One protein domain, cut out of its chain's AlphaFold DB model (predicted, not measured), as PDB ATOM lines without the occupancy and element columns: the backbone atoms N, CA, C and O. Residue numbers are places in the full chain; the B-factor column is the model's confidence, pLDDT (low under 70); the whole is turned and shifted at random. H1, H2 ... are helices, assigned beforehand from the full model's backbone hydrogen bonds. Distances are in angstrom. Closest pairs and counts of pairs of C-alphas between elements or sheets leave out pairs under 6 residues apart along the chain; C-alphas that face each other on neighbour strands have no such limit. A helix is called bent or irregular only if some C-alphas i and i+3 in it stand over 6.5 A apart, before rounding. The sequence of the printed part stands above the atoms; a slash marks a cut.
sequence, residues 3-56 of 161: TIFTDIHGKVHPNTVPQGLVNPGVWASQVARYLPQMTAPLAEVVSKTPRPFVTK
ATOM      1  N   THR A   3      19.317  86.049  86.558       92.50
ATOM      2  CA  THR A   3      20.360  87.085  86.590       92.50
ATOM      3  C   THR A   3      21.771  86.574  86.287       92.50
ATOM      4  O   THR A   3      22.601  87.367  85.857       92.50
ATOM      5  N   ILE A   4      22.063  85.275  86.468       95.06
ATOM      6  CA  ILE A   4      23.377  84.702  86.109       95.06
ATOM      7  C   ILE A   4      23.591  84.651  84.591       95.06
ATOM      8  O   ILE A   4      24.730  84.570  84.143       95.06
ATOM      9  N   PHE A   5      22.506  84.711  83.808       96.81
ATOM     10  CA  PHE A   5      22.547  84.713  82.348       96.81
ATOM     11  C   PHE A   5      22.516  86.118  81.738       96.81
ATOM     12  O   PHE A   5      22.566  86.247  80.516       96.81
ATOM     13  N   THR A   6      22.480  87.167  82.561       97.06
ATOM     14  CA  THR A   6      22.644  88.553  82.115       97.06
ATOM     15  C   THR A   6      24.104  88.963  82.280       97.06
ATOM     16  O   THR A   6      24.651  88.890  83.382       97.06
ATOM     17  N   ASP A   7      24.752  89.380  81.194       96.94
ATOM     18  CA  ASP A   7      26.155  89.788  81.235       96.94
ATOM     19  C   ASP A   7      26.375  91.189  81.829       96.94
ATOM     20  O   ASP A   7      25.442  91.915  82.181       96.94
ATOM     21  N   ILE A   8      27.647  91.580  81.941       97.31
ATOM     22  CA  ILE A   8      28.073  92.903  82.426       97.31
ATOM     23  C   ILE A   8      27.558  94.086  81.585       97.31
ATOM     24  O   ILE A   8      27.589  95.217  82.063       97.31
ATOM     25  N   HIS A   9      27.083  93.847  80.361       97.38
ATOM     26  CA  HIS A   9      26.503  94.859  79.475       97.38
ATOM     27  C   HIS A   9      24.966  94.844  79.495       97.38
ATOM     28  O   HIS A   9      24.334  95.578  78.739       97.38
ATOM     29  N   GLY A  10      24.352  94.016  80.348       95.88
ATOM     30  CA  GLY A  10      22.901  93.874  80.442       95.88
ATOM     31  C   GLY A  10      22.289  92.963  79.375       95.88
ATOM     32  O   GLY A  10      21.064  92.844  79.315       95.88
ATOM     33  N   LYS A  11      23.093  92.292  78.540       96.62
ATOM     34  CA  LYS A  11      22.581  91.356  77.534       96.62
ATOM     35  C   LYS A  11      22.247  90.019  78.186       96.62
ATOM     36  O   LYS A  11      23.081  89.403  78.847       96.62
ATOM     37  N   VAL A  12      21.029  89.542  77.943       96.81
ATOM     38  CA  VAL A  12      20.581  88.210  78.362       96.81
ATOM     39  C   VAL A  12      21.054  87.168  77.350       96.81
ATOM     40  O   VAL A  12      20.765  87.265  76.156       96.81
ATOM     41  N   HIS A  13      21.770  86.153  77.827       96.38
ATOM     42  CA  HIS A  13      22.238  85.029  77.022       96.38
ATOM     43  C   HIS A  13      21.296  83.829  77.180       96.38
ATOM     44  O   HIS A  13      21.006  83.418  78.304       96.38
ATOM     45  N   PRO A  14      20.830  83.204  76.082       94.12
ATOM     46  CA  PRO A  14      19.866  82.109  76.176       94.12
ATOM     47  C   PRO A  14      20.458  80.841  76.805       94.12
ATOM     48  O   PRO A  14      19.732  80.121  77.490       94.12
ATOM     49  N   ASN A  15      21.757  80.580  76.603       93.56
ATOM     50  CA  ASN A  15      22.419  79.343  77.034       93.56
ATOM     51  C   ASN A  15      23.730  79.573  77.781       93.56
ATOM     52  O   ASN A  15      23.892  79.028  78.871       93.56
ATOM     53  N   THR A  16      24.644  80.358  77.209       96.56
ATOM     54  CA  THR A  16      26.009  80.506  77.727       96.56
ATOM     55  C   THR A  16      26.369  81.970  77.868       96.56
ATOM     56  O   THR A  16      26.298  82.701  76.886       96.56
ATOM     57  N   VAL A  17      26.806  82.374  79.058       97.94
ATOM     58  CA  VAL A  17      27.516  83.641  79.257       97.94
ATOM     59  C   VAL A  17      29.009  83.371  79.073       97.94
ATOM     60  O   VAL A  17      29.567  82.586  79.848       97.94
ATOM     61  N   PRO A  18      29.661  83.966  78.058       97.00
ATOM     62  CA  PRO A  18      31.073  83.731  77.777       97.00
ATOM     63  C   PRO A  18      32.008  84.156  78.914       97.00
ATOM     64  O   PRO A  18      31.661  84.969  79.776       97.00
ATOM     65  N   GLN A  19      33.237  83.635  78.870       95.94
ATOM     66  CA  GLN A  19      34.302  84.042  79.785       95.94
ATOM     67  C   GLN A  19      34.501  85.560  79.743       95.94
ATOM     68  O   GLN A  19      34.521  86.171  78.677       95.94
ATOM     69  N   GLY A  20      34.654  86.166  80.918       94.31
ATOM     70  CA  GLY A  20      34.843  87.613  81.055       94.31
ATOM     71  C   GLY A  20      33.560  88.444  80.960       94.31
ATOM     72  O   GLY A  20      33.619  89.635  81.239       94.31
ATOM     73  N   LEU A  21      32.415  87.833  80.633       97.31
ATOM     74  CA  LEU A  21      31.116  88.514  80.571       97.31
ATOM     75  C   LEU A  21      30.193  88.179  81.752       97.31
ATOM     76  O   LEU A  21      29.181  88.850  81.948       97.31
ATOM     77  N   VAL A  22      30.539  87.181  82.571       97.38
ATOM     78  CA  VAL A  22      29.787  86.843  83.788       97.38
ATOM     79  C   VAL A  22      29.835  88.013  84.773       97.38
ATOM     80  O   VAL A  22      30.914  88.480  85.136       97.38
ATOM     81  N   ASN A  23      28.665  88.467  85.232       96.38
ATOM     82  CA  ASN A  23      28.560  89.567  86.188       96.38
ATOM     83  C   ASN A  23      29.278  89.225  87.516       96.38
ATOM     84  O   ASN A  23      28.858  88.282  88.199       96.38
ATOM     85  N   PRO A  24      30.313  89.988  87.932       95.25
ATOM     86  CA  PRO A  24      31.110  89.656  89.114       95.25
ATOM     87  C   PRO A  24      30.315  89.640  90.424       95.25
ATOM     88  O   PRO A  24      30.554  88.781  91.268       95.25
ATOM     89  N   GLY A  25      29.349  90.550  90.594       95.06
ATOM     90  CA  GLY A  25      28.519  90.614  91.801       95.06
ATOM     91  C   GLY A  25      27.568  89.421  91.918       95.06
ATOM     92  O   GLY A  25      27.399  88.844  92.997       95.06
ATOM     93  N   VAL A  26      26.997  88.992  90.787       95.44
ATOM     94  CA  VAL A  26      26.168  87.780  90.732       95.44
ATOM     95  C   VAL A  26      27.026  86.538  90.980       95.44
ATOM     96  O   VAL A  26      26.634  85.692  91.783       95.44
ATOM     97  N   TRP A  27      28.207  86.439  90.360       95.62
ATOM     98  CA  TRP A  27      29.136  85.328  90.587       95.62
ATOM     99  C   TRP A  27      29.582  85.233  92.048       95.62
ATOM    100  O   TRP A  27      29.461  84.165  92.643       95.62
ATOM    101  N   ALA A  28      30.007  86.342  92.661       95.00
ATOM    102  CA  ALA A  28      30.415  86.383  94.065       95.00
ATOM    103  C   ALA A  28      29.303  85.880  95.001       95.00
ATOM    104  O   ALA A  28      29.570  85.127  95.936       95.00
ATOM    105  N   SER A  29      28.048  86.223  94.699       94.69
ATOM    106  CA  SER A  29      26.880  85.744  95.444       94.69
ATOM    107  C   SER A  29      26.661  84.231  95.285       94.69
ATOM    108  O   SER A  29      26.310  83.560  96.256       94.69
ATOM    109  N   GLN A  30      26.888  83.667  94.089       94.62
ATOM    110  CA  GLN A  30      26.840  82.212  93.874       94.62
ATOM    111  C   GLN A  30      27.966  81.498  94.627       94.62
ATOM    112  O   GLN A  30      27.709  80.512  95.316       94.62
ATOM    113  N   VAL A  31      29.197  82.013  94.541       95.06
ATOM    114  CA  VAL A  31      30.344  81.448  95.260       95.06
ATOM    115  C   VAL A  31      30.070  81.460  96.760       95.06
ATOM    116  O   VAL A  31      30.076  80.398  97.370       95.06
ATOM    117  N   ALA A  32      29.719  82.608  97.348       95.56
ATOM    118  CA  ALA A  32      29.435  82.720  98.781       95.56
ATOM    119  C   ALA A  32      28.340  81.748  99.258       95.56
ATOM    120  O   ALA A  32      28.439  81.184 100.346       95.56
ATOM    121  N   ARG A  33      27.316  81.507  98.428       95.12
ATOM    122  CA  ARG A  33      26.224  80.577  98.736       95.12
ATOM    123  C   ARG A  33      26.671  79.116  98.805       95.12
ATOM    124  O   ARG A  33      26.187  78.375  99.661       95.12
ATOM    125  N   TYR A  34      27.515  78.678  97.874       94.81
ATOM    126  CA  TYR A  34      27.831  77.255  97.706       94.81
ATOM    127  C   TYR A  34      29.188  76.850  98.278       94.81
ATOM    128  O   TYR A  34      29.372  75.673  98.574       94.81
ATOM    129  N   LEU A  35      30.106  77.793  98.504       96.19
ATOM    130  CA  LEU A  35      31.445  77.518  99.029       96.19
ATOM    131  C   LEU A  35      31.446  76.679 100.325       96.19
ATOM    132  O   LEU A  35      32.228  75.731 100.383       96.19
ATOM    133  N   PRO A  36      30.558  76.908 101.321       96.69
ATOM    134  CA  PRO A  36      30.526  76.098 102.547       96.69
ATOM    135  C   PRO A  36      30.130  74.628 102.335       96.69
ATOM    136  O   PRO A  36      30.312  73.813 103.232       96.69
ATOM    137  N   GLN A  37      29.552  74.293 101.179       95.88
ATOM    138  CA  GLN A  37      29.106  72.940 100.826       95.88
ATOM    139  C   GLN A  37      30.148  72.187  99.985       95.88
ATOM    140  O   GLN A  37      29.970  71.007  99.686       95.88
ATOM    141  N   MET A  38      31.215  72.866  99.555       96.50
ATOM    142  CA  MET A  38      32.238  72.301  98.683       96.50
ATOM    143  C   MET A  38      33.345  71.625  99.490       96.50
ATOM    144  O   MET A  38      33.718  72.066 100.576       96.50
ATOM    145  N   THR A  39      33.942  70.579  98.919       97.62
ATOM    146  CA  THR A  39      35.223  70.064  99.409       97.62
ATOM    147  C   THR A  39      36.328  71.090  99.153       97.62
ATOM    148  O   THR A  39      36.246  71.873  98.205       97.62
ATOM    149  N   ALA A  40      37.385  71.077  99.970       97.00
ATOM    150  CA  ALA A  40      38.460  72.067  99.881       97.00
ATOM    151  C   ALA A  40      39.065  72.224  98.464       97.00
ATOM    152  O   ALA A  40      39.186  73.365  98.013       97.00
ATOM    153  N   PRO A  41      39.354  71.145  97.702       97.44
ATOM    154  CA  PRO A  41      39.873  71.292  96.339       97.44
ATOM    155  C   PRO A  41      38.889  71.975  95.379       97.44
ATOM    156  O   PRO A  41      39.286  72.803  94.564       97.44
ATOM    157  N   LEU A  42      37.591  71.667  95.480       96.38
ATOM    158  CA  LEU A  42      36.574  72.288  94.631       96.38
ATOM    159  C   LEU A  42      36.378  73.766  94.994       96.38
ATOM    160  O   LEU A  42      36.291  74.612  94.103       96.38
ATOM    161  N   ALA A  43      36.358  74.072  96.292       96.75
ATOM    162  CA  ALA A  43      36.276  75.434  96.807       96.75
ATOM    163  C   ALA A  43      37.436  76.301  96.295       96.75
ATOM    164  O   ALA A  43      37.220  77.438  95.871       96.75
ATOM    165  N   GLU A  44      38.653  75.752  96.281       96.56
ATOM    166  CA  GLU A  44      39.830  76.418  95.732       96.56
ATOM    167  C   GLU A  44      39.672  76.716  94.237       96.56
ATOM    168  O   GLU A  44      39.829  77.868  93.831       96.56
ATOM    169  N   VAL A  45      39.320  75.709  93.429       96.75
ATOM    170  CA  VAL A  45      39.160  75.868  91.974       96.75
ATOM    171  C   VAL A  45      38.105  76.925  91.657       96.75
ATOM    172  O   VAL A  45      38.370  77.842  90.882       96.75
ATOM    173  N   VAL A  46      36.929  76.853  92.284       95.62
ATOM    174  CA  VAL A  46      35.837  77.810  92.045       95.62
ATOM    175  C   VAL A  46      36.234  79.230  92.454       95.62
ATOM    176  O   VAL A  46      35.951  80.175  91.718       95.62
ATOM    177  N   SER A  47      36.917  79.390  93.591       94.00
ATOM    178  CA  SER A  47      37.292  80.710  94.119       94.00
ATOM    179  C   SER A  47      38.442  81.357  93.351       94.00
ATOM    180  O   SER A  47      38.483  82.580  93.225       94.00
ATOM    181  N   LYS A  48      39.387  80.554  92.847       95.00
ATOM    182  CA  LYS A  48      40.585  81.044  92.152       95.00
ATOM    183  C   LYS A  48      40.430  81.117  90.634       95.00
ATOM    184  O   LYS A  48      41.303  81.693  89.992       95.00
ATOM    185  N   THR A  49      39.367  80.558  90.047       94.81
ATOM    186  CA  THR A  49      39.163  80.584  88.589       94.81
ATOM    187  C   THR A  49      38.959  82.020  88.099       94.81
ATOM    188  O   THR A  49      37.929  82.632  88.399       94.81
ATOM    189  N   PRO A  50      39.893  82.575  87.305       92.56
ATOM    190  CA  PRO A  50      39.707  83.895  86.734       92.56
ATOM    191  C   PRO A  50      38.721  83.809  85.566       92.56
ATOM    192  O   PRO A  50      38.836  82.932  84.714       92.56
ATOM    193  N   ARG A  51      37.796  84.772  85.482       93.25
ATOM    194  CA  ARG A  51      36.874  84.940  84.339       93.25
ATOM    195  C   ARG A  51      36.100  83.650  83.992       93.25
ATOM    196  O   ARG A  51      36.261  83.124  82.888       93.25
ATOM    197  N   PRO A  52      35.241  83.146  84.897       95.56
ATOM    198  CA  PRO A  52      34.429  81.966  84.616       95.56
ATOM    199  C   PRO A  52      33.488  82.209  83.428       95.56
ATOM    200  O   PRO A  52      33.184  83.351  83.075       95.56
ATOM    201  N   PHE A  53      32.994  81.120  82.847       96.75
ATOM    202  CA  PHE A  53      31.816  81.124  81.983       96.75
ATOM    203  C   PHE A  53      30.713  80.305  82.649       96.75
ATOM    204  O   PHE A  53      30.989  79.433  83.474       96.75
ATOM    205  N   VAL A  54      29.465  80.576  82.285       95.94
ATOM    206  CA  VAL A  54      28.306  79.839  82.799       95.94
ATOM    207  C   VAL A  54      27.506  79.327  81.617       95.94
ATOM    208  O   VAL A  54      27.164  80.105  80.733       95.94
ATOM    209  N   THR A  55      27.198  78.031  81.602       95.44
ATOM    210  CA  THR A  55      26.372  77.393  80.571       95.44
ATOM    211  C   THR A  55      25.236  76.611  81.213       95.44
ATOM    212  O   THR A  55      25.423  75.973  82.251       95.44
ATOM    213  N   LYS A  56      24.054  76.628  80.592       93.00
ATOM    214  CA  LYS A  56      22.973  75.710  80.967       93.00
ATOM    215  C   LYS A  56      23.398  74.276  80.673       93.00
ATOM    216  O   LYS A  56      23.948  73.989  79.613       93.00
TER     217      LYS A  56
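Overview. This is residues 3 to 56 of the 161 residues of an uncharacterized protein of Trichophyton soudanense CBS 452.61 (UniProt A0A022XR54). Two helices run side by side in opposite directions, H2 folding back beside H1, and a large loop, residues 3 to 23, makes the other end of an elongated body. The last residues return to this loop, where residues 54 to 55 pair antiparallel with residues 16 to 17. The printed part has 54 residues, with H1 then H2 and no named strand; its class is all helix, though under half of the residues, 23, are in named elements. It is compact, with a radius of gyration of the C-alphas of 11.5 A, spanning 33 by 18 by 17 A.

Arrangement. Look first at H1, residues 24 to 37, irregular where C-alphas 33 and 36 are 7.3 A apart. With residues 31 to 35 alone it only just touches H2, residues 40 to 48, with 3 pairs of C-alphas within 8 A; the closest C-alphas, of Leu 35 and Ala 43, are 5.7 A apart. This helical hairpin has a shallow tilt of 6 degrees, opposite ways. Every O i to N i+4 pair is within hydrogen-bond range in H2, and 8 of 10 in H1.

Along the chain. Find C-alpha 24 at (31.110, 89.656, 89.114); H1 runs 20.5 A to C-alpha 37. H2 runs 12.0 A to C-alpha 48 at (40.585, 81.044, 92.152).

Size, cuts and confidence. The C-alphas farthest apart, of Lys 11 and Ala 40, are 33.5 A apart. The link from H1 to H2 is tight, the printed part has no cut, and no printed residue is under 70 in pLDDT.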